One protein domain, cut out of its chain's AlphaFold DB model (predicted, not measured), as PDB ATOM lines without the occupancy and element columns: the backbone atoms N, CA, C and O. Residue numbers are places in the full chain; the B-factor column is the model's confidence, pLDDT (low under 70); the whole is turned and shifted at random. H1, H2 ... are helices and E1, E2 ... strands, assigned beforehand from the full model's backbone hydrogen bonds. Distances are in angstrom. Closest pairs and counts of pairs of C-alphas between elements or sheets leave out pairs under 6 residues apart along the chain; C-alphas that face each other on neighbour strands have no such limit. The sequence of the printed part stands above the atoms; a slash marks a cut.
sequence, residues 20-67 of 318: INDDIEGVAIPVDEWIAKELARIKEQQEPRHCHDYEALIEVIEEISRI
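AT A GLANCE: This is residues 20 to 67 of the 318 residues of an uncharacterized protein of Absidia repens (UniProt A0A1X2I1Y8). What shape do these atoms make? A small two-stranded hairpin, E1 and E2, sits at the start of helix H1, and helix H2 folds back beside H1 as a loose second helix. What is it made of? The printed part has 48 residues, with two strands and then two helices along the chain, in the order E1, E2, H1, H2; the two-stranded sheet is antiparallel and the class is mixed, helices and strands. How large is it? It is compact, with a radius of gyration of the C-alphas of 10.4 A, and spans 28 by 23 by 16 A.

HOW THE PARTS SIT: How is the sheet paired? E1, residues 20 to 22, and E2, residues 27 to 30, form an antiparallel hairpin at 136 degrees, with N 20 and O 29 2.8 A apart and N 22 and O 27 2.9 A apart, within hydrogen-bond range. What comes near it? H1, residues 31 to 43, has its closest C-alpha pair with E1 at Ile 20 and Val 31, 6.0 A. Where is the other helix? H2, residues 54 to 66, is close to H1 but not clearly touching, the closest C-alphas being those of Ile 35 and Ile 61, 7.7 A apart. They run opposite ways at a shallow tilt of 21 degrees, and H2 is apart from E1 and E2. Are the helix backbones in order? In H1 and H2 every O i to N i+4 pair is within hydrogen-bond range.

IN THESE COORDINATES: Where do the strands lie? E1 begins with C-alpha 20 at (190.218, 203.476, 234.246) and measures 6.1 A; E2 measures 9.9 A. Where do the helices lie? H1 measures 18.5 A and H2 18.3 A, with C-alpha 66 at (203.878, 209.336, 239.004).

THE WHOLE: How far does it reach? The two C-alphas farthest apart are those of Glu 44 and Ile 67, 29.2 A. Is anything missing or uncertain? The printed part has no cut, and no printed residue is under 70 in pLDDT. How are the parts linked? The links E1 to E2 and E2 to H1 are tight, and H1 to H2, with 10 residues between them, is short.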
ATOM      1  N   ILE A  20     191.029 203.037 233.109       90.25
ATOM      2  CA  ILE A  20     190.218 203.476 234.246       90.25
ATOM      3  C   ILE A  20     188.782 203.033 233.991       90.25
ATOM      4  O   ILE A  20     188.260 203.202 232.892       90.25
ATOM      5  N   ASN A  21     188.127 202.483 235.010       91.06
ATOM      6  CA  ASN A  21     186.702 202.183 234.930       91.06
ATOM      7  C   ASN A  21     185.913 203.495 235.015       91.06
ATOM      8  O   ASN A  21     185.957 204.190 236.032       91.06
ATOM      9  N   ASP A  22     185.212 203.845 233.942       89.19
ATOM     10  CA  ASP A  22     184.268 204.953 233.960       89.19
ATOM     11  C   ASP A  22     182.991 204.487 234.674       89.19
ATOM     12  O   ASP A  22     182.264 203.643 234.152       89.19
ATOM     13  N   ASP A  23     182.717 205.015 235.870       83.88
ATOM     14  CA  ASP A  23     181.571 204.611 236.690       83.88
ATOM     15  C   ASP A  23     180.237 205.042 236.055       83.88
ATOM     16  O   ASP A  23     179.186 204.498 236.394       83.88
ATOM     17  N   ILE A  24     180.266 205.998 235.116       86.12
ATOM     18  CA  ILE A  24     179.067 206.480 234.420       86.12
ATOM     19  C   ILE A  24     178.731 205.585 233.232       86.12
ATOM     20  O   ILE A  24     177.576 205.205 233.042       86.12
ATOM     21  N   GLU A  25     179.732 205.267 232.416       87.88
ATOM     22  CA  GLU A  25     179.538 204.454 231.212       87.88
ATOM     23  C   GLU A  25     179.595 202.950 231.520       87.88
ATOM     24  O   GLU A  25     179.113 202.140 230.730       87.88
ATOM     25  N   GLY A  26     180.152 202.564 232.672       91.25
ATOM     26  CA  GLY A  26     180.370 201.169 233.056       91.25
ATOM     27  C   GLY A  26     181.419 200.466 232.192       91.25
ATOM     28  O   GLY A  26     181.432 199.237 232.120       91.25
ATOM     29  N   VAL A  27     182.275 201.230 231.507       93.50
ATOM     30  CA  VAL A  27     183.282 200.731 230.562       93.50
ATOM     31  C   VAL A  27     184.672 201.162 231.020       93.50
ATOM     32  O   VAL A  27     184.870 202.276 231.502       93.50
ATOM     33  N   ALA A  28     185.646 200.266 230.873       93.56
ATOM     34  CA  ALA A  28     187.049 200.592 231.076       93.56
ATOM     35  C   ALA A  28     187.554 201.415 229.883       93.56
ATOM     36  O   ALA A  28     187.589 200.909 228.761       93.56
ATOM     37  N   ILE A  29     187.939 202.665 230.125       94.25
ATOM     38  CA  ILE A  29     188.466 203.579 229.107       94.25
ATOM     39  C   ILE A  29     189.956 203.852 229.346       94.25
ATOM     40  O   ILE A  29     190.394 203.860 230.502       94.25
ATOM     41  N   PRO A  30     190.763 204.069 228.294       93.88
ATOM     42  CA  PRO A  30     192.156 204.479 228.441       93.88
ATOM     43  C   PRO A  30     192.284 205.755 229.282       93.88
ATOM     44  O   PRO A  30     191.437 206.647 229.196       93.88
ATOM     45  N   VAL A  31     193.356 205.867 230.073       91.12
ATOM     46  CA  VAL A  31     193.620 207.057 230.913       91.12
ATOM     47  C   VAL A  31     193.570 208.347 230.092       91.12
ATOM     48  O   VAL A  31     192.937 209.307 230.519       91.12
ATOM     49  N   ASP A  32     194.183 208.367 228.907       90.81
ATOM     50  CA  ASP A  32     194.223 209.562 228.057       90.81
ATOM     51  C   ASP A  32     192.821 209.977 227.587       90.81
ATOM     52  O   ASP A  32     192.492 211.166 227.561       90.81
ATOM     53  N   GLU A  33     191.967 208.999 227.272       94.31
ATOM     54  CA  GLU A  33     190.570 209.246 226.916       94.31
ATOM     55  C   GLU A  33     189.778 209.766 228.123       94.31
ATOM     56  O   GLU A  33     189.011 210.722 227.996       94.31
ATOM     57  N   TRP A  34     189.999 209.193 229.309       94.19
ATOM     58  CA  TRP A  34     189.382 209.664 230.550       94.19
ATOM     59  C   TRP A  34     189.773 211.117 230.860       94.19
ATOM     60  O   TRP A  34     188.892 211.944 231.097       94.19
ATOM     61  N   ILE A  35     191.063 211.463 230.762       91.69
ATOM     62  CA  ILE A  35     191.557 212.838 230.959       91.69
ATOM     63  C   ILE A  35     190.914 213.787 229.943       91.69
ATOM     64  O   ILE A  35     190.448 214.864 230.316       91.69
ATOM     65  N   ALA A  36     190.847 213.401 228.665       93.56
ATOM     66  CA  ALA A  36     190.229 214.225 227.628       93.56
ATOM     67  C   ALA A  36     188.740 214.493 227.909       93.56
ATOM     68  O   ALA A  36     188.277 215.625 227.732       93.56
ATOM     69  N   LYS A  37     188.002 213.481 228.387       94.00
ATOM     70  CA  LYS A  37     186.598 213.633 228.795       94.00
ATOM     71  C   LYS A  37     186.456 214.569 229.998       94.00
ATOM     72  O   LYS A  37     185.606 215.459 229.957       94.00
ATOM     73  N   GLU A  38     187.294 214.440 231.028       93.38
ATOM     74  CA  GLU A  38     187.244 215.351 232.183       93.38
ATOM     75  C   GLU A  38     187.586 216.793 231.781       93.38
ATOM     76  O   GLU A  38     186.854 217.709 232.144       93.38
ATOM     77  N   LEU A  39     188.605 217.012 230.941       89.88
ATOM     78  CA  LEU A  39     188.956 218.345 230.424       89.88
ATOM     79  C   LEU A  39     187.815 219.001 229.631       89.88
ATOM     80  O   LEU A  39     187.592 220.210 229.748       89.88
ATOM     81  N   ALA A  40     187.071 218.221 228.841       93.75
ATOM     82  CA  ALA A  40     185.889 218.714 228.136       93.75
ATOM     83  C   ALA A  40     184.796 219.179 229.115       93.75
ATOM     84  O   ALA A  40     184.215 220.245 228.914       93.75
ATOM     85  N   ARG A  41     184.584 218.452 230.219       93.12
ATOM     86  CA  ARG A  41     183.637 218.844 231.278       93.12
ATOM     87  C   ARG A  41     184.036 220.143 231.965       93.12
ATOM     88  O   ARG A  41     183.180 221.008 232.133       93.12
ATOM     89  N   ILE A  42     185.326 220.328 232.275       88.75
ATOM     90  CA  ILE A  42     185.830 221.593 232.850       88.75
ATOM     91  C   ILE A  42     185.492 222.761 231.920       88.75
ATOM     92  O   ILE A  42     184.989 223.799 232.354       88.75
ATOM     93  N   LYS A  43     185.732 222.583 230.615       91.19
ATOM     94  CA  LYS A  43     185.439 223.597 229.596       91.19
ATOM     95  C   LYS A  43     183.946 223.941 229.534       91.19
ATOM     96  O   LYS A  43     183.600 225.091 229.273       91.19
ATOM     97  N   GLU A  44     183.083 222.964 229.789       96.25
ATOM     98  CA  GLU A  44     181.625 223.112 229.846       96.25
ATOM     99  C   GLU A  44     181.097 223.528 231.233       96.25
ATOM    100  O   GLU A  44     179.884 223.599 231.419       96.25
ATOM    101  N   GLN A  45     181.982 223.838 232.191       90.38
ATOM    102  CA  GLN A  45     181.641 224.185 233.580       90.38
ATOM    103  C   GLN A  45     180.831 223.098 234.306       90.38
ATOM    104  O   GLN A  45     179.976 223.394 235.138       90.38
ATOM    105  N   GLN A  46     181.096 221.831 233.993       92.75
ATOM    106  CA  GLN A  46     180.477 220.682 234.650       92.75
ATOM    107  C   GLN A  46     181.387 220.133 235.750       92.75
ATOM    108  O   GLN A  46     182.601 220.076 235.583       92.75
ATOM    109  N   GLU A  47     180.794 219.673 236.853       88.81
ATOM    110  CA  GLU A  47     181.542 219.038 237.945       88.81
ATOM    111  C   GLU A  47     182.272 217.761 237.467       88.81
ATOM    112  O   GLU A  47     181.739 217.042 236.605       88.81
ATOM    113  N   PRO A  48     183.476 217.457 237.990       88.62
ATOM    114  CA  PRO A  48     184.206 216.230 237.663       88.62
ATOM    115  C   PRO A  48     183.409 214.969 238.024       88.62
ATOM    116  O   PRO A  48     182.611 214.976 238.960       88.62
ATOM    117  N   ARG A  49     183.607 213.870 237.290       84.19
ATOM    118  CA  ARG A  49     182.807 212.639 237.497       84.19
ATOM    119  C   ARG A  49     183.321 211.767 238.633       84.19
ATOM    120  O   ARG A  49     182.538 211.244 239.420       84.19
ATOM    121  N   HIS A  50     184.637 211.616 238.712       81.06
ATOM    122  CA  HIS A  50     185.306 210.714 239.656       81.06
ATOM    123  C   HIS A  50     186.015 211.460 240.791       81.06
ATOM    124  O   HIS A  50     186.733 210.852 241.587       81.06
ATOM    125  N   CYS A  51     185.850 212.781 240.861       86.81
ATOM    126  CA  CYS A  51     186.508 213.650 241.830       86.81
ATOM    127  C   CYS A  51     185.491 214.636 242.408       86.81
ATOM    128  O   CYS A  51     184.570 215.060 241.719       86.81
ATOM    129  N   HIS A  52     185.649 214.982 243.684       85.56
ATOM    130  CA  HIS A  52     184.734 215.898 244.369       85.56
ATOM    131  C   HIS A  52     184.975 217.362 243.986       85.56
ATOM    132  O   HIS A  52     184.067 218.180 244.089       85.56
ATOM    133  N   ASP A  53     186.186 217.686 243.534       88.81
ATOM    134  CA  ASP A  53     186.563 218.993 243.023       88.81
ATOM    135  C   ASP A  53     187.699 218.881 241.987       88.81
ATOM    136  O   ASP A  53     188.204 217.797 241.676       88.81
ATOM    137  N   TYR A  54     188.069 220.026 241.409       82.50
ATOM    138  CA  TYR A  54     189.131 220.107 240.408       82.50
ATOM    139  C   TYR A  54     190.534 219.897 240.991       82.50
ATOM    140  O   TYR A  54     191.415 219.450 240.261       82.50
ATOM    141  N   GLU A  55     190.750 220.185 242.276       85.88
ATOM    142  CA  GLU A  55     192.051 219.968 242.919       85.88
ATOM    143  C   GLU A  55     192.319 218.464 243.051       85.88
ATOM    144  O   GLU A  55     193.368 217.975 242.632       85.88
ATOM    145  N   ALA A  56     191.322 217.697 243.497       89.19
ATOM    146  CA  ALA A  56     191.378 216.244 243.558       89.19
ATOM    147  C   ALA A  56     191.559 215.605 242.174       89.19
ATOM    148  O   ALA A  56     192.261 214.603 242.046       89.19
ATOM    149  N   LEU A  57     190.972 216.188 241.121       89.25
ATOM    150  CA  LEU A  57     191.204 215.736 239.745       89.25
ATOM    151  C   LEU A  57     192.674 215.900 239.337       89.25
ATOM    152  O   LEU A  57     193.259 214.984 238.755       89.25
ATOM    153  N   ILE A  58     193.282 217.041 239.664       87.50
ATOM    154  CA  ILE A  58     194.705 217.291 239.400       87.50
ATOM    155  C   ILE A  58     195.567 216.292 240.177       87.50
ATOM    156  O   ILE A  58     196.463 215.687 239.587       87.50
ATOM    157  N   GLU A  59     195.267 216.047 241.455       89.62
ATOM    158  CA  GLU A  59     195.981 215.054 242.265       89.62
ATOM    159  C   GLU A  59     195.910 213.647 241.656       89.62
ATOM    160  O   GLU A  59     196.923 212.948 241.609       89.62
ATOM    161  N   VAL A  60     194.750 213.237 241.134       87.38
ATOM    162  CA  VAL A  60     194.581 211.935 240.466       87.38
ATOM    163  C   VAL A  60     195.423 211.850 239.193       87.38
ATOM    164  O   VAL A  60     196.115 210.852 238.988       87.38
ATOM    165  N   ILE A  61     195.417 212.890 238.355       87.50
ATOM    166  CA  ILE A  61     196.226 212.934 237.125       87.50
ATOM    167  C   ILE A  61     197.721 212.891 237.461       87.50
ATOM    168  O   ILE A  61     198.485 212.153 236.826       87.50
ATOM    169  N   GLU A  62     198.150 213.643 238.475       87.44
ATOM    170  CA  GLU A  62     199.532 213.616 238.948       87.44
ATOM    171  C   GLU A  62     199.923 212.243 239.494       87.44
ATOM    172  O   GLU A  62     201.008 211.753 239.183       87.44
ATOM    173  N   GLU A  63     199.065 211.609 240.292       87.06
ATOM    174  CA  GLU A  63     199.336 210.299 240.879       87.06
ATOM    175  C   GLU A  63     199.440 209.220 239.794       87.06
ATOM    176  O   GLU A  63     200.396 208.443 239.797       87.06
ATOM    177  N   ILE A  64     198.542 209.223 238.802       83.69
ATOM    178  CA  ILE A  64     198.625 208.314 237.647       83.69
ATOM    179  C   ILE A  64     199.928 208.543 236.872       83.69
ATOM    180  O   ILE A  64     200.596 207.583 236.492       83.69
ATOM    181  N   SER A  65     200.336 209.802 236.700       80.75
ATOM    182  CA  SER A  65     201.578 210.166 236.005       80.75
ATOM    183  C   SER A  65     202.845 209.804 236.791       80.75
ATOM    184  O   SER A  65     203.911 209.613 236.205       80.75
ATOM    185  N   ARG A  66     202.760 209.724 238.127       81.00
ATOM    186  CA  ARG A  66     203.878 209.336 239.004       81.00
ATOM    187  C   ARG A  66     204.121 207.841 239.006       81.00
ATOM    188  O   ARG A  66     205.263 207.429 239.218       81.00
ATOM    189  N   ILE A  67     203.079 207.034 238.826       76.44
ATOM    190  CA  ILE A  67     203.230 205.584 238.858       76.44
ATOM    191  C   ILE A  67     203.907 205.152 237.550       76.44
ATOM    192  O   ILE A  67     203.339 205.339 236.474       76.44
TER     193      ILE A  67